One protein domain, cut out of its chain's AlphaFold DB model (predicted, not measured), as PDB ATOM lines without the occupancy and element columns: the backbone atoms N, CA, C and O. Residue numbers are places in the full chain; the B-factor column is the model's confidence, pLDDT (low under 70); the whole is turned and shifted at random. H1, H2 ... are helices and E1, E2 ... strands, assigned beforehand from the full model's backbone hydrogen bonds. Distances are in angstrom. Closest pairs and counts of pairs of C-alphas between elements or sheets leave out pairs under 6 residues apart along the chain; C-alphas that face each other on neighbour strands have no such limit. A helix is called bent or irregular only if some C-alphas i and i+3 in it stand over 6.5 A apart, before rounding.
ATOM      1  N   HIS A 281      39.934 -36.169  32.586       97.56
ATOM      2  CA  HIS A 281      40.702 -37.422  32.528       97.56
ATOM      3  C   HIS A 281      42.142 -37.209  32.064       97.56
ATOM      4  O   HIS A 281      43.037 -37.798  32.648       97.56
ATOM      5  N   ASN A 282      42.390 -36.370  31.053       97.56
ATOM      6  CA  ASN A 282      43.736 -36.177  30.512       97.56
ATOM      7  C   ASN A 282      44.679 -35.603  31.578       97.56
ATOM      8  O   ASN A 282      45.803 -36.080  31.703       97.56
ATOM      9  N   LEU A 283      44.202 -34.630  32.369       97.94
ATOM     10  CA  LEU A 283      44.966 -34.026  33.468       97.94
ATOM     11  C   LEU A 283      45.226 -35.025  34.604       97.94
ATOM     12  O   LEU A 283      46.309 -35.016  35.181       97.94
ATOM     13  N   VAL A 284      44.267 -35.914  34.888       97.69
ATOM     14  CA  VAL A 284      44.424 -36.980  35.892       97.69
ATOM     15  C   VAL A 284      45.396 -38.061  35.421       97.69
ATOM     16  O   VAL A 284      46.314 -38.428  36.148       97.69
ATOM     17  N   SER A 285      45.261 -38.534  34.180       97.12
ATOM     18  CA  SER A 285      46.111 -39.587  33.612       97.12
ATOM     19  C   SER A 285      47.551 -39.147  33.326       97.12
ATOM     20  O   SER A 285      48.374 -39.992  32.989       97.12
ATOM     21  N   THR A 286      47.852 -37.850  33.426       96.88
ATOM     22  CA  THR A 286      49.200 -37.281  33.230       96.88
ATOM     23  C   THR A 286      49.727 -36.521  34.454       96.88
ATOM     24  O   THR A 286      50.712 -35.804  34.350       96.88
ATOM     25  N   GLY A 287      49.095 -36.669  35.626       96.62
ATOM     26  CA  GLY A 287      49.597 -36.141  36.906       96.62
ATOM     27  C   GLY A 287      49.296 -34.664  37.200       96.62
ATOM     28  O   GLY A 287      49.200 -34.301  38.370       96.62
ATOM     29  N   TYR A 288      49.042 -33.828  36.184       96.75
ATOM     30  CA  TYR A 288      48.731 -32.391  36.335       96.75
ATOM     31  C   TYR A 288      47.548 -32.082  37.267       96.75
ATOM     32  O   TYR A 288      47.430 -30.961  37.764       96.75
ATOM     33  N   LEU A 289      46.654 -33.045  37.486       97.56
ATOM     34  CA  LEU A 289      45.604 -32.973  38.493       97.56
ATOM     35  C   LEU A 289      45.513 -34.327  39.212       97.56
ATOM     36  O   LEU A 289      44.903 -35.244  38.665       97.56
ATOM     37  N   PRO A 290      46.108 -34.486  40.406       97.38
ATOM     38  CA  PRO A 290      46.083 -35.745  41.129       97.38
ATOM     39  C   PRO A 290      44.668 -36.285  41.360       97.38
ATOM     40  O   PRO A 290      43.676 -35.557  41.475       97.38
ATOM     41  N   VAL A 291      44.590 -37.610  41.473       97.38
ATOM     42  CA  VAL A 291      43.411 -38.279  42.022       97.38
ATOM     43  C   VAL A 291      43.147 -37.739  43.426       97.38
ATOM     44  O   VAL A 291      44.075 -37.426  44.166       97.38
ATOM     45  N   ASP A 292      41.873 -37.664  43.799       96.88
ATOM     46  CA  ASP A 292      41.396 -37.231  45.108       96.88
ATOM     47  C   ASP A 292      41.604 -35.742  45.454       96.88
ATOM     48  O   ASP A 292      41.109 -35.305  46.497       96.88
ATOM     49  N   THR A 293      42.203 -34.937  44.565       97.62
ATOM     50  CA  THR A 293      42.262 -33.472  44.697       97.62
ATOM     51  C   THR A 293      40.863 -32.863  44.856       97.62
ATOM     52  O   THR A 293      39.920 -33.202  44.135       97.62
ATOM     53  N   LEU A 294      40.734 -31.927  45.796       97.75
ATOM     54  CA  LEU A 294      39.536 -31.134  46.032       97.75
ATOM     55  C   LEU A 294      39.551 -29.891  45.135       97.75
ATOM     56  O   LEU A 294      40.443 -29.051  45.230       97.75
ATOM     57  N   VAL A 295      38.524 -29.738  44.306       97.88
ATOM     58  CA  VAL A 295      38.288 -28.537  43.500       97.88
ATOM     59  C   VAL A 295      37.102 -27.751  44.053       97.88
ATOM     60  O   VAL A 295      36.158 -28.336  44.586       97.88
ATOM     61  N   MET A 296      37.137 -26.424  43.940       97.38
ATOM     62  CA  MET A 296      36.117 -25.524  44.488       97.38
ATOM     63  C   MET A 296      35.467 -24.673  43.396       97.38
ATOM     64  O   MET A 296      36.127 -24.218  42.461       97.38
ATOM     65  N   PHE A 297      34.164 -24.438  43.526       97.56
ATOM     66  CA  PHE A 297      33.392 -23.542  42.673       97.56
ATOM     67  C   PHE A 297      32.343 -22.825  43.517       97.56
ATOM     68  O   PHE A 297      31.346 -23.424  43.932       97.56
ATOM     69  N   ARG A 298      32.594 -21.535  43.774       94.31
ATOM     70  CA  ARG A 298      31.954 -20.808  44.880       94.31
ATOM     71  C   ARG A 298      32.145 -21.621  46.170       94.31
ATOM     72  O   ARG A 298      33.222 -22.171  46.387       94.31
ATOM     73  N   ASP A 299      31.095 -21.748  46.962       93.94
ATOM     74  CA  ASP A 299      31.086 -22.380  48.283       93.94
ATOM     75  C   ASP A 299      30.961 -23.918  48.210       93.94
ATOM     76  O   ASP A 299      30.989 -24.610  49.226       93.94
ATOM     77  N   HIS A 300      30.846 -24.478  46.998       95.69
ATOM     78  CA  HIS A 300      30.749 -25.917  46.768       95.69
ATOM     79  C   HIS A 300      32.106 -26.517  46.395       95.69
ATOM     80  O   HIS A 300      32.814 -26.017  45.519       95.69
ATOM     81  N   SER A 301      32.430 -27.658  47.004       96.81
ATOM     82  CA  SER A 301      33.630 -28.441  46.700       96.81
ATOM     83  C   SER A 301      33.291 -29.794  46.072       96.81
ATOM     84  O   SER A 301      32.291 -30.411  46.438       96.81
ATOM     85  N   ALA A 302      34.136 -30.286  45.170       97.94
ATOM     86  CA  ALA A 302      34.058 -31.627  44.592       97.94
ATOM     87  C   ALA A 302      35.433 -32.300  44.587       97.94
ATOM     88  O   ALA A 302      36.461 -31.631  44.577       97.94
ATOM     89  N   LYS A 303      35.447 -33.632  44.592       98.06
ATOM     90  CA  LYS A 303      36.651 -34.463  44.582       98.06
ATOM     91  C   LYS A 303      36.891 -35.014  43.177       98.06
ATOM     92  O   LYS A 303      35.948 -35.497  42.546       98.06
ATOM     93  N   VAL A 304      38.126 -34.943  42.693       98.25
ATOM     94  CA  VAL A 304      38.534 -35.489  41.390       98.25
ATOM     95  C   VAL A 304      38.701 -37.005  41.497       98.25
ATOM     96  O   VAL A 304      39.448 -37.491  42.342       98.25
ATOM     97  N   THR A 305      38.017 -37.775  40.653       98.31
ATOM     98  CA  THR A 305      38.112 -39.247  40.663       98.31
ATOM     99  C   THR A 305      39.242 -39.767  39.760       98.31
ATOM    100  O   THR A 305      39.658 -39.061  38.836       98.31
ATOM    101  N   PRO A 306      39.659 -41.046  39.900       97.88
ATOM    102  CA  PRO A 306      40.571 -41.699  38.953       97.88
ATOM    103  C   PRO A 306      40.098 -41.697  37.492       97.88
ATOM    104  O   PRO A 306      40.912 -41.866  36.592       97.88
ATOM    105  N   LYS A 307      38.793 -41.519  37.238       97.38
ATOM    106  CA  LYS A 307      38.230 -41.463  35.880       97.38
ATOM    107  C   LYS A 307      38.337 -40.071  35.245       97.38
ATOM    108  O   LYS A 307      37.908 -39.896  34.108       97.38
ATOM    109  N   GLY A 308      38.804 -39.058  35.982       97.38
ATOM    110  CA  GLY A 308      38.666 -37.665  35.563       97.38
ATOM    111  C   GLY A 308      37.219 -37.185  35.570       97.38
ATOM    112  O   GLY A 308      36.784 -36.521  34.632       97.38
ATOM    113  N   THR A 309      36.475 -37.522  36.619       98.31
ATOM    114  CA  THR A 309      35.138 -36.977  36.902       98.31
ATOM    115  C   THR A 309      35.161 -36.212  38.228       98.31
ATOM    116  O   THR A 309      36.113 -36.331  39.001       98.31
ATOM    117  N   LEU A 310      34.131 -35.407  38.497       98.38
ATOM    118  CA  LEU A 310      33.977 -34.643  39.738       98.38
ATOM    119  C   LEU A 310      32.832 -35.213  40.583       98.38
ATOM    120  O   LEU A 310      31.690 -35.246  40.129       98.38
ATOM    121  N   VAL A 311      33.131 -35.624  41.816       97.75
ATOM    122  CA  VAL A 311      32.152 -36.115  42.804       97.75
ATOM    123  C   VAL A 311      31.930 -35.029  43.862       97.75
ATOM    124  O   VAL A 311      32.867 -34.737  44.613       97.75
ATOM    125  N   PRO A 312      30.741 -34.400  43.956       97.44
ATOM    126  CA  PRO A 312      30.472 -33.367  44.955       97.44
ATOM    127  C   PRO A 312      30.769 -33.847  46.382       97.44
ATOM    128  O   PRO A 312      30.353 -34.929  46.788       97.44
ATOM    129  N   GLN A 313      31.495 -33.038  47.152       95.19
ATOM    130  CA  GLN A 313      31.764 -33.292  48.566       95.19
ATOM    131  C   GLN A 313      30.716 -32.565  49.403       95.19
ATOM    132  O   GLN A 313      30.834 -31.368  49.669       95.19
ATOM    133  N   ILE A 314      29.676 -33.300  49.792       86.44
ATOM    134  CA  ILE A 314      28.619 -32.810  50.678       86.44
ATOM    135  C   ILE A 314      29.174 -32.785  52.107       86.44
ATOM    136  O   ILE A 314      29.323 -33.827  52.741       86.44
ATOM    137  N   LYS A 315      29.521 -31.591  52.597       66.88
ATOM    138  CA  LYS A 315      30.011 -31.383  53.964       66.88
ATOM    139  C   LYS A 315      28.840 -31.221  54.938       66.88
ATOM    140  O   LYS A 315      28.473 -30.103  55.273       66.88
ATOM    141  N   GLU A 316      28.308 -32.336  55.427       57.09
ATOM    142  CA  GLU A 316      27.455 -32.359  56.621       57.09
ATOM    143  C   GLU A 316      27.808 -33.555  57.520       57.09
ATOM    144  O   GLU A 316      28.108 -34.633  57.001       57.09
ATOM    145  N   PRO A 317      27.749 -33.414  58.860       55.06
ATOM    146  CA  PRO A 317      28.099 -34.496  59.783       55.06
ATOM    147  C   PRO A 317      27.074 -35.643  59.792       55.06
ATOM    148  O   PRO A 317      27.404 -36.749  60.208       55.06
ATOM    149  N   ASN A 318      25.848 -35.399  59.314       60.03
ATOM    150  CA  ASN A 318      24.712 -36.317  59.455       60.03
ATOM    151  C   ASN A 318      24.445 -37.188  58.209       60.03
ATOM    152  O   ASN A 318      23.480 -37.949  58.185       60.03
ATOM    153  N   GLY A 319      25.282 -37.096  57.167       55.78
ATOM    154  CA  GLY A 319      25.255 -38.006  56.011       55.78
ATOM    155  C   GLY A 319      24.046 -37.888  55.068       55.78
ATOM    156  O   GLY A 319      23.921 -38.693  54.143       55.78
ATOM    157  N   ALA A 320      23.166 -36.904  55.262       61.22
ATOM    158  CA  ALA A 320      22.085 -36.606  54.331       61.22
ATOM    159  C   ALA A 320      22.626 -35.945  53.049       61.22
ATOM    160  O   ALA A 320      23.549 -35.131  53.085       61.22
ATOM    161  N   SER A 321      22.036 -36.264  51.892       59.00
ATOM    162  CA  SER A 321      22.370 -35.564  50.646       59.00
ATOM    163  C   SER A 321      21.652 -34.213  50.603       59.00
ATOM    164  O   SER A 321      20.509 -34.129  50.152       59.00
ATOM    165  N   LEU A 322      22.328 -33.164  51.082       65.75
ATOM    166  CA  LEU A 322      21.826 -31.781  51.150       65.75
ATOM    167  C   LEU A 322      21.231 -31.247  49.838       65.75
ATOM    168  O   LEU A 322      20.349 -30.392  49.853       65.75
ATOM    169  N   TYR A 323      21.745 -31.715  48.700       84.81
ATOM    170  CA  TYR A 323      21.490 -31.126  47.390       84.81
ATOM    171  C   TYR A 323      20.944 -32.185  46.422       84.81
ATOM    172  O   TYR A 323      21.689 -32.681  45.577       84.81
ATOM    173  N   PRO A 324      19.644 -32.540  46.500       84.25
ATOM    174  CA  PRO A 324      19.040 -33.608  45.691       84.25
ATOM    175  C   PRO A 324      19.015 -33.329  44.174       84.25
ATOM    176  O   PRO A 324      18.663 -34.208  43.392       84.25
ATOM    177  N   TRP A 325      19.395 -32.122  43.747       90.56
ATOM    178  CA  TRP A 325      19.612 -31.743  42.346       90.56
ATOM    179  C   TRP A 325      21.042 -32.006  41.839       90.56
ATOM    180  O   TRP A 325      21.278 -31.920  40.630       90.56
ATOM    181  N   LEU A 326      22.009 -32.282  42.723       95.00
ATOM    182  CA  LEU A 326      23.364 -32.649  42.319       95.00
ATOM    183  C   LEU A 326      23.435 -34.142  41.985       95.00
ATOM    184  O   LEU A 326      22.937 -34.998  42.710       95.00
ATOM    185  N   GLN A 327      24.094 -34.447  40.871       95.00
ATOM    186  CA  GLN A 327      24.439 -35.806  40.478       95.00
ATOM    187  C   GLN A 327      25.651 -36.281  41.285       95.00
ATOM    188  O   GLN A 327      26.528 -35.490  41.636       95.00
ATOM    189  N   ASN A 328      25.724 -37.587  41.541       95.88
ATOM    190  CA  ASN A 328      26.815 -38.186  42.315       95.88
ATOM    191  C   ASN A 328      28.193 -38.013  41.647       95.88
ATOM    192  O   ASN A 328      29.207 -38.027  42.333       95.88
ATOM    193  N   GLU A 329      28.237 -37.891  40.318       97.19
ATOM    194  CA  GLU A 329      29.459 -37.875  39.512       97.19
ATOM    195  C   GLU A 329      29.233 -37.029  38.241       97.19
ATOM    196  O   GLU A 329      28.209 -37.183  37.579       97.19
ATOM    197  N   TYR A 330      30.176 -36.144  37.898       97.88
ATOM    198  CA  TYR A 330      30.110 -35.252  36.730       97.88
ATOM    199  C   TYR A 330      31.310 -35.437  35.794       97.88
ATOM    200  O   TYR A 330      32.455 -35.264  36.206       97.88
ATOM    201  N   GLU A 331      31.059 -35.695  34.510       97.06
ATOM    202  CA  GLU A 331      32.111 -35.926  33.500       97.06
ATOM    203  C   GLU A 331      32.886 -34.670  33.076       97.06
ATOM    204  O   GLU A 331      33.987 -34.774  32.538       97.06
ATOM    205  N   THR A 332      32.330 -33.468  33.279       97.38
ATOM    206  CA  THR A 332      32.994 -32.220  32.872       97.38
ATOM    207  C   THR A 332      32.912 -31.125  33.940       97.38
ATOM    208  O   THR A 332      31.870 -30.980  34.590       97.38
ATOM    209  N   PRO A 333      33.958 -30.279  34.066       97.56
ATOM    210  CA  PRO A 333      33.945 -29.100  34.933       97.56
ATOM    211  C   PRO A 333      32.715 -28.204  34.706       97.56
ATOM    212  O   PRO A 333      32.044 -27.794  35.651       97.56
ATOM    213  N   SER A 334      32.364 -27.939  33.442       97.06
ATOM    214  CA  SER A 334      31.221 -27.087  33.089       97.06
ATOM    215  C   SER A 334      29.867 -27.691  33.467       97.06
ATOM    216  O   SER A 334      28.954 -26.935  33.801       97.06
ATOM    217  N   ALA A 335      29.714 -29.022  33.456       96.69
ATOM    218  CA  ALA A 335      28.482 -29.675  33.897       96.69
ATOM    219  C   ALA A 335      28.278 -29.532  35.413       96.69
ATOM    220  O   ALA A 335      27.190 -29.138  35.834       96.69
ATOM    221  N   TRP A 336      29.327 -29.756  36.218       97.44
ATOM    222  CA  TRP A 336      29.262 -29.557  37.671       97.44
ATOM    223  C   TRP A 336      28.975 -28.092  38.029       97.44
ATOM    224  O   TRP A 336      28.001 -27.810  38.726       97.44
ATOM    225  N   ALA A 337      29.740 -27.144  37.472       97.00
ATOM    226  CA  ALA A 337      29.532 -25.713  37.710       97.00
ATOM    227  C   ALA A 337      28.125 -25.240  37.290       97.00
ATOM    228  O   ALA A 337      27.471 -24.482  38.007       97.00
ATOM    229  N   THR A 338      27.614 -25.729  36.154       95.94
ATOM    230  CA  THR A 338      26.250 -25.419  35.693       95.94
ATOM    231  C   THR A 338      25.182 -26.030  36.605       95.94
ATOM    232  O   THR A 338      24.164 -25.386  36.851       95.94
ATOM    233  N   ALA A 339      25.390 -27.236  37.140       95.69
ATOM    234  CA  ALA A 339      24.457 -27.850  38.083       95.69
ATOM    235  C   ALA A 339      24.435 -27.136  39.443       95.69
ATOM    236  O   ALA A 339      23.358 -26.942  40.000       95.69
ATOM    237  N   VAL A 340      25.586 -26.663  39.933       95.06
ATOM    238  CA  VAL A 340      25.665 -25.803  41.125       95.06
ATOM    239  C   VAL A 340      24.896 -24.491  40.911       95.06
ATOM    240  O   VAL A 340      24.081 -24.116  41.750       95.06
ATOM    241  N   VAL A 341      25.072 -23.809  39.768       94.12
ATOM    242  CA  VAL A 341      24.331 -22.561  39.490       94.12
ATOM    243  C   VAL A 341      22.826 -22.792  39.311       94.12
ATOM    244  O   VAL A 341      22.041 -21.992  39.818       94.12
ATOM    245  N   LYS A 342      22.411 -23.880  38.651       92.50
ATOM    246  CA  LYS A 342      20.989 -24.240  38.500       92.50
ATOM    247  C   LYS A 342      20.334 -24.681  39.808       92.50
ATOM    248  O   LYS A 342      19.164 -24.396  40.020       92.50
ATOM    249  N   GLY A 343      21.084 -25.335  40.692       86.94
ATOM    250  CA  GLY A 343      20.622 -25.678  42.036       86.94
ATOM    251  C   GLY A 343      20.238 -24.455  42.867       86.94
ATOM    252  O   GLY A 343      19.300 -24.511  43.651       86.94
ATOM    253  N   ALA A 344      20.927 -23.332  42.647       65.19
ATOM    254  CA  ALA A 344      20.645 -22.072  43.322       65.19
ATOM    255  C   ALA A 344      19.563 -21.210  42.637       65.19
ATOM    256  O   ALA A 344      19.035 -20.307  43.282       65.19
ATOM    257  N   ARG A 345      19.278 -21.399  41.334       69.62
ATOM    258  CA  ARG A 345      18.350 -20.554  40.546       69.62
ATOM    259  C   ARG A 345      17.729 -21.309  39.365       69.62
ATOM    260  O   ARG A 345      18.439 -21.929  38.580       69.62
ATOM    261  N   THR A 346      16.436 -21.099  39.116       59.22
ATOM    262  CA  THR A 346      15.645 -21.673  37.998       59.22
ATOM    263  C   THR A 346      16.067 -21.228  36.578       59.22
ATOM    264  O   THR A 346      15.444 -21.611  35.587       59.22
ATOM    265  N   GLY A 347      17.132 -20.430  36.439       66.25
ATOM    266  CA  GLY A 347      17.573 -19.835  35.174       66.25
ATOM    267  C   GLY A 347      18.407 -20.760  34.272       66.25
ATOM    268  O   GLY A 347      19.215 -21.570  34.726       66.25
ATOM    269  N   LYS A 348      18.292 -20.574  32.949       72.12
ATOM    270  CA  LYS A 348      19.097 -21.273  31.923       72.12
ATOM    271  C   LYS A 348      20.526 -20.704  31.790       72.12
ATOM    272  O   LYS A 348      20.977 -20.408  30.689       72.12
ATOM    273  N   VAL A 349      21.249 -20.556  32.900       83.81
ATOM    274  CA  VAL A 349      22.648 -20.092  32.896       83.81
ATOM    275  C   VAL A 349      23.588 -21.280  32.671       83.81
ATOM    276  O   VAL A 349      23.512 -22.273  33.392       83.81
ATOM    277  N   ALA A 350      24.477 -21.178  31.683       85.88
ATOM    278  CA  ALA A 350      25.589 -22.104  31.475       85.88
ATOM    279  C   ALA A 350      26.897 -21.454  31.947       85.88
ATOM    280  O   ALA A 350      27.110 -20.264  31.721       85.88
ATOM    281  N   VAL A 351      27.778 -22.225  32.590       93.25
ATOM    282  CA  VAL A 351      29.049 -21.720  33.138       93.25
ATOM    283  C   VAL A 351      30.230 -22.422  32.478       93.25
ATOM    284  O   VAL A 351      30.253 -23.651  32.386       93.25
ATOM    285  N   ASN A 352      31.251 -21.660  32.070       95.12
ATOM    286  CA  ASN A 352      32.540 -22.234  31.689       95.12
ATOM    287  C   ASN A 352      33.281 -22.717  32.946       95.12
ATOM    288  O   ASN A 352      33.966 -21.944  33.616       95.12
ATOM    289  N   GLY A 353      33.130 -24.000  33.273       91.75
ATOM    290  CA  GLY A 353      33.707 -24.577  34.484       91.75
ATOM    291  C   GLY A 353      35.234 -24.541  34.496       91.75
ATOM    292  O   GLY A 353      35.813 -24.355  35.557       91.75
ATOM    293  N   TRP A 354      35.896 -24.631  33.337       96.81
ATOM    294  CA  TRP A 354      37.363 -24.607  33.255       96.81
ATOM    295  C   TRP A 354      37.970 -23.347  33.882       96.81
ATOM    296  O   TRP A 354      38.883 -23.440  34.696       96.81
ATOM    297  N   SER A 355      37.449 -22.167  33.538       96.00
ATOM    298  CA  SER A 355      37.967 -20.893  34.053       96.00
ATOM    299  C   SER A 355      37.446 -20.535  35.446       96.00
ATOM    300  O   SER A 355      38.021 -19.665  36.089       96.00
ATOM    301  N   ALA A 356      36.347 -21.150  35.894       95.50
ATOM    302  CA  ALA A 356      35.654 -20.770  37.125       95.50
ATOM    303  C   ALA A 356      35.871 -21.739  38.302       95.50
ATOM    304  O   ALA A 356      35.677 -21.346  39.451       95.50
ATOM    305  N   ILE A 357      36.261 -22.989  38.035       97.31
ATOM    306  CA  ILE A 357      36.630 -23.970  39.062       97.31
ATOM    307  C   ILE A 357      38.099 -23.779  39.434       97.31
ATOM    308  O   ILE A 357      38.977 -23.768  38.565       97.31
ATOM    309  N   LYS A 358      38.346 -23.652  40.737       97.56
ATOM    310  CA  LYS A 358      39.662 -23.483  41.352       97.56
ATOM    311  C   LYS A 358      40.174 -24.786  41.965       97.56
ATOM    312  O   LYS A 358      39.392 -25.640  42.380       97.56
ATOM    313  N   VAL A 359      41.491 -24.892  42.075       97.19
ATOM    314  CA  VAL A 359      42.240 -25.977  42.708       97.19
ATOM    315  C   VAL A 359      43.227 -25.352  43.705       97.19
ATOM    316  O   VAL A 359      44.005 -24.490  43.288       97.19
ATOM    317  N   PRO A 360      43.224 -25.723  44.997       95.62
ATOM    318  CA  PRO A 360      44.182 -25.184  45.963       95.62
ATOM    319  C   PRO A 360      45.599 -25.715  45.700       95.62
ATOM    320  O   PRO A 360      45.793 -26.926  45.586       95.62
ATOM    321  N   ILE A 361      46.607 -24.835  45.632       93.94
ATOM    322  CA  ILE A 361      47.966 -25.218  45.188       93.94
ATOM    323  C   ILE A 361      48.644 -26.200  46.152       93.94
ATOM    324  O   ILE A 361      49.385 -27.073  45.706       93.94
ATOM    325  N   TYR A 362      48.328 -26.146  47.451       90.88
ATOM    326  CA  TYR A 362      48.871 -27.076  48.451       90.88
ATOM    327  C   TYR A 362      48.513 -28.557  48.195       90.88
ATOM    328  O   TYR A 362      49.083 -29.440  48.826       90.88
ATOM    329  N   GLN A 363      47.584 -28.842  47.273       89.00
ATOM    330  CA  GLN A 363      47.218 -30.199  46.844       89.00
ATOM    331  C   GLN A 363      47.948 -30.649  45.563       89.00
ATOM    332  O   GLN A 363      47.742 -31.769  45.104       89.00
ATOM    333  N   LEU A 364      48.787 -29.784  44.981       91.12
ATOM    334  CA  LEU A 364      49.494 -29.980  43.712       91.12
ATOM    335  C   LEU A 364      51.022 -29.827  43.912       91.12
ATOM    336  O   LEU A 364      51.613 -28.886  43.379       91.12
ATOM    337  N   PRO A 365      51.696 -30.705  44.681       87.56
ATOM    338  CA  PRO A 365      53.071 -30.478  45.153       87.56
ATOM    339  C   PRO A 365      54.118 -30.310  44.037       87.56
ATOM    340  O   PRO A 365      55.085 -29.569  44.207       87.56
ATOM    341  N   GLU A 366      53.929 -30.951  42.882       87.56
ATOM    342  CA  GLU A 366      54.811 -30.795  41.715       87.56
ATOM    343  C   GLU A 366      54.648 -29.420  41.053       87.56
ATOM    344  O   GLU A 366      55.628 -28.757  40.712       87.56
ATOM    345  N   ILE A 367      53.403 -28.956  40.932       85.81
ATOM    346  CA  ILE A 367      53.060 -27.667  40.325       85.81
ATOM    347  C   ILE A 367      53.392 -26.514  41.282       85.81
ATOM    348  O   ILE A 367      53.850 -25.470  40.818       85.81
ATOM    349  N   SER A 368      53.251 -26.717  42.597       87.88
ATOM    350  CA  SER A 368      53.603 -25.747  43.643       87.88
ATOM    351  C   SER A 368      55.019 -25.201  43.454       87.88
ATOM    352  O   SER A 368      55.186 -23.990  43.367       87.88
ATOM    353  N   LYS A 369      56.011 -26.074  43.224       89.06
ATOM    354  CA  LYS A 369      57.417 -25.689  42.972       89.06
ATOM    355  C   LYS A 369      57.609 -24.736  41.788       89.06
ATOM    356  O   LYS A 369      58.579 -23.992  41.731       89.06
ATOM    357  N   THR A 370      56.692 -24.774  40.824       85.44
ATOM    358  CA  THR A 370      56.714 -23.921  39.622       85.44
ATOM    359  C   THR A 370      55.807 -22.692  39.723       85.44
ATOM    360  O   THR A 370      55.840 -21.849  38.833       85.44
ATOM    361  N   LEU A 371      55.012 -22.575  40.793       85.44
ATOM    362  CA  LEU A 371      54.123 -21.439  41.070       85.44
ATOM    363  C   LEU A 371      54.452 -20.707  42.384       85.44
ATOM    364  O   LEU A 371      53.886 -19.645  42.628       85.44
ATOM    365  N   GLU A 372      55.386 -21.209  43.199       80.94
ATOM    366  CA  GLU A 372      55.835 -20.591  44.461       80.94
ATOM    367  C   GLU A 372      56.253 -19.123  44.276       80.94
ATOM    368  O   GLU A 372      55.893 -18.269  45.082       80.94
ATOM    369  N   GLY A 373      56.910 -18.798  43.157       86.00
ATOM    370  CA  GLY A 373      57.286 -17.424  42.801       86.00
ATOM    371  C   GLY A 373      56.126 -16.491  42.413       86.00
ATOM    372  O   GLY A 373      56.373 -15.319  42.149       86.00
ATOM    373  N   GLN A 374      54.879 -16.976  42.347       87.75
ATOM    374  CA  GLN A 374      53.694 -16.177  41.992       87.75
ATOM    375  C   GLN A 374      52.802 -15.824  43.194       87.75
ATOM    376  O   GLN A 374      51.861 -15.050  43.035       87.75
ATOM    377  N   GLY A 375      53.054 -16.388  44.384       89.38
ATOM    378  CA  GLY A 375      52.290 -16.085  45.607       89.38
ATOM    379  C   GLY A 375      50.801 -16.468  45.577       89.38
ATOM    380  O   GLY A 375      50.043 -16.071  46.461       89.38
ATOM    381  N   LEU A 376      50.360 -17.223  44.567       91.50
ATOM    382  CA  LEU A 376      48.983 -17.695  44.447       91.50
ATOM    383  C   LEU A 376      48.707 -18.821  45.454       91.50
ATOM    384  O   LEU A 376      49.560 -19.664  45.712       91.50
ATOM    385  N   THR A 377      47.487 -18.876  45.986       94.69
ATOM    386  CA  THR A 377      47.004 -19.981  46.839       94.69
ATOM    387  C   THR A 377      46.098 -20.959  46.084       94.69
ATOM    388  O   THR A 377      45.916 -22.103  46.506       94.69
ATOM    389  N   GLU A 378      45.553 -20.535  44.940       96.19
ATOM    390  CA  GLU A 378      44.595 -21.272  44.116       96.19
ATOM    391  C   GLU A 378      44.885 -21.077  42.617       96.19
ATOM    392  O   GLU A 378      45.282 -19.995  42.186       96.19
ATOM    393  N   VAL A 379      44.627 -22.108  41.807       97.12
ATOM    394  CA  VAL A 379      44.815 -22.125  40.342       97.12
ATOM    395  C   VAL A 379      43.531 -22.596  39.665       97.12
ATOM    396  O   VAL A 379      42.862 -23.489  40.172       97.12
ATOM    397  N   THR A 380      43.153 -22.030  38.518       97.88
ATOM    398  CA  THR A 380      41.955 -22.486  37.786       97.88
ATOM    399  C   THR A 380      42.250 -23.707  36.913       97.88
ATOM    400  O   THR A 380      43.357 -23.858  36.389       97.88
ATOM    401  N   LEU A 381      41.255 -24.575  36.695       97.19
ATOM    402  CA  LEU A 381      41.422 -25.755  35.826       97.19
ATOM    403  C   LEU A 381      41.840 -25.389  34.389       97.19
ATOM    404  O   LEU A 381      42.493 -26.186  33.720       97.19
ATOM    405  N   ASP A 382      41.504 -24.188  33.907       97.31
ATOM    406  CA  ASP A 382      41.933 -23.685  32.598       97.31
ATOM    407  C   ASP A 382      43.444 -23.396  32.528       97.31
ATOM    408  O   ASP A 382      44.039 -23.575  31.469       97.31
ATOM    409  N   VAL A 383      44.093 -23.020  33.638       96.88
ATOM    410  CA  VAL A 383      45.560 -22.874  33.702       96.88
ATOM    411  C   VAL A 383      46.237 -24.242  33.624       96.88
ATOM    412  O   VAL A 383      47.152 -24.414  32.821       96.88
ATOM    413  N   LEU A 384      45.741 -25.241  34.367       97.06
ATOM    414  CA  LEU A 384      46.244 -26.622  34.279       97.06
ATOM    415  C   LEU A 384      46.064 -27.196  32.864       97.06
ATOM    416  O   LEU A 384      46.977 -27.797  32.305       97.06
ATOM    417  N   ARG A 385      44.907 -26.933  32.244       97.44
ATOM    418  CA  ARG A 385      44.601 -27.298  30.855       97.44
ATOM    419  C   ARG A 385      45.503 -26.606  29.829       97.44
ATOM    420  O   ARG A 385      45.890 -27.246  28.856       97.44
ATOM    421  N   LYS A 386      45.807 -25.318  30.007       96.62
ATOM    422  CA  LYS A 386      46.719 -24.565  29.130       96.62
ATOM    423  C   LYS A 386      48.149 -25.073  29.235       96.62
ATOM    424  O   LYS A 386      48.795 -25.215  28.207       96.62
ATOM    425  N   ARG A 387      48.598 -25.386  30.452       95.94
ATOM    426  CA  ARG A 387      49.911 -25.976  30.708       95.94
ATOM    427  C   ARG A 387      50.057 -27.334  30.019       95.94
ATOM    428  O   ARG A 387      50.862 -27.440  29.110       95.94
ATOM    429  N   PHE A 388      49.141 -28.269  30.285       96.44
ATOM    430  CA  PHE A 388      49.065 -29.558  29.581       96.44
ATOM    431  C   PHE A 388      49.110 -29.427  28.041       96.44
ATOM    432  O   PHE A 388      49.687 -30.276  27.373       96.44
ATOM    433  N   LEU A 389      48.507 -28.379  27.460       96.38
ATOM    434  CA  LEU A 389      48.552 -28.120  26.011       96.38
ATOM    435  C   LEU A 389      49.877 -27.530  25.505       96.38
ATOM    436  O   LEU A 389      50.145 -27.655  24.314       96.38
ATOM    437  N   ALA A 390      50.664 -26.878  26.361       95.44
ATOM    438  CA  ALA A 390      52.012 -26.420  26.039       95.44
ATOM    439  C   ALA A 390      53.006 -27.586  26.138       95.44
ATOM    440  O   ALA A 390      53.680 -27.890  25.160       95.44
ATOM    441  N   ASP A 391      52.998 -28.310  27.261       94.62
ATOM    442  CA  ASP A 391      53.883 -29.458  27.483       94.62
ATOM    443  C   ASP A 391      53.669 -30.539  26.389       94.62
ATOM    444  O   ASP A 391      54.619 -31.008  25.766       94.62
ATOM    445  N   ALA A 392      52.408 -30.834  26.034       93.81
ATOM    446  CA  ALA A 392      52.066 -31.759  24.943       93.81
ATOM    447  C   ALA A 392      52.304 -31.212  23.514       93.81
ATOM    448  O   ALA A 392      52.094 -31.943  22.542       93.81
ATOM    449  N   ALA A 393      52.693 -29.942  23.358       93.56
ATOM    450  CA  ALA A 393      53.144 -29.384  22.082       93.56
ATOM    451  C   ALA A 393      54.671 -29.484  21.938       93.56
ATOM    452  O   ALA A 393      55.154 -29.842  20.860       93.56
TER     453      ALA A 393
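Overview. This is residues 281 to 393 of the 1175 residues of an uncharacterized protein of Lobosporangium transversale (UniProt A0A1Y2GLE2). A small twisted wall of three strands, E1, E2 and E3, lies in the middle of the domain, with helix H2 packed over one face, while the two-strand sheet of E4 and E5 lies beside its E1 edge. From E5 the chain turns straight into H5 at the end away from H2, with the little H1 beside it; H4 is off by itself beyond E4 and E5, and residues 313 to 332 make one wide loop. The printed part has 113 residues with five named helices and five named strands, in the order H1 E1 E2 E3 H2 H3 E4 H4 E5 H5; both sheets, E1 - E2 - E3 and E4 - E5, are antiparallel, and the class is mixed, helices and strands. The whole is compact, with a radius of gyration of the C-alphas of 14.5 A, and spans 40 by 32 by 27 A.

Along the chain. Find C-alpha 281 at (40.702, -37.422, 32.528), where H1 begins; it covers residues 281 to 285. Go on to C-alpha 294 at (39.536, -31.134, 46.032), the start of E1, residues 294 to 297, 10.3 A long. E2, residues 300 to 304, follows over 13.5 A, and E3, residues 310 to 312, over 6.4 A. After the loop come H2, residues 333 to 344, 17.2 A long, and H3, residues 353 to 356, 5.0 A. E4 is residues 358 to 360, 6.7 A. H4, residues 365 to 374, measures 14.7 A and is irregular: C-alphas 370 and 373 are 7.3 A apart. E5, residues 378 to 380, 7.0 A, leads with no residue between into H5, residues 381 to 393, 18.4 A long, which ends at C-alpha 393 at (53.144, -29.384, 22.082).

Arrangement. Start at E1, E2 and E3, a meander, each strand the antiparallel neighbour of the one before. In the hairpin E1 and E2, look at N 295 and O 302, 2.8 A apart; in the hairpin E2 and E3, at N 303 and O 311, also 2.8 A. H2 is on one face of this sheet, which gives two layers, helix over strands, at a height over the sheet of 9.2 A. It lies over E2, and only just not over E1, with 5 of its 12 C-alphas falling on E2 and 2 on E1; it runs along the strands, at 26 degrees to E2 on the local plane. E1 is an edge strand of this sheet, and the closest C-alphas of E1 and E4 are those of Val 295 and Val 359, 4.8 A apart, one of 8 pairs of C-alphas within 8 A. E4 and E5 are antiparallel neighbours, with N 359 and O 379 at 2.7 A. H3 touches H2, whose residues 333 to 338 alone take part, closest at the C-alphas of Ser 334 and Gly 353, 3.8 A. H3 also touches residues 381 to 383 of H5, closest at the C-alphas of Trp 354 and Asp 382, 4.7 A. H1 and H5 only just touch, with 3 pairs of C-alphas within 8 A, the closest those of Leu 283 and Phe 388, 7.2 A, made by residues 384 to 388 of H5 alone. H4 touches no helix. In H1 and H2 every O i to N i+4 pair is within hydrogen-bond range; H5 has 8 of 9, H4 has 2 of 6 beside 3 of 7 O i to N i+3 pairs, and H3 is too short for an O i to N i+4 pair.

Size, cuts and confidence. The two C-alphas farthest apart are those of Asn 318 and Ala 393, 47.5 A. The printed part has no cut. Look for the one long link at residues 313 to 332, between E3 and H2, whose C-alphas lie 9 to 24 A from the mean of the C-alphas. In this model the mean pLDDT of the printed part is 90.8, and it is under 70 at residues 315 to 322 and 344 to 347, of which 344 belongs to H2.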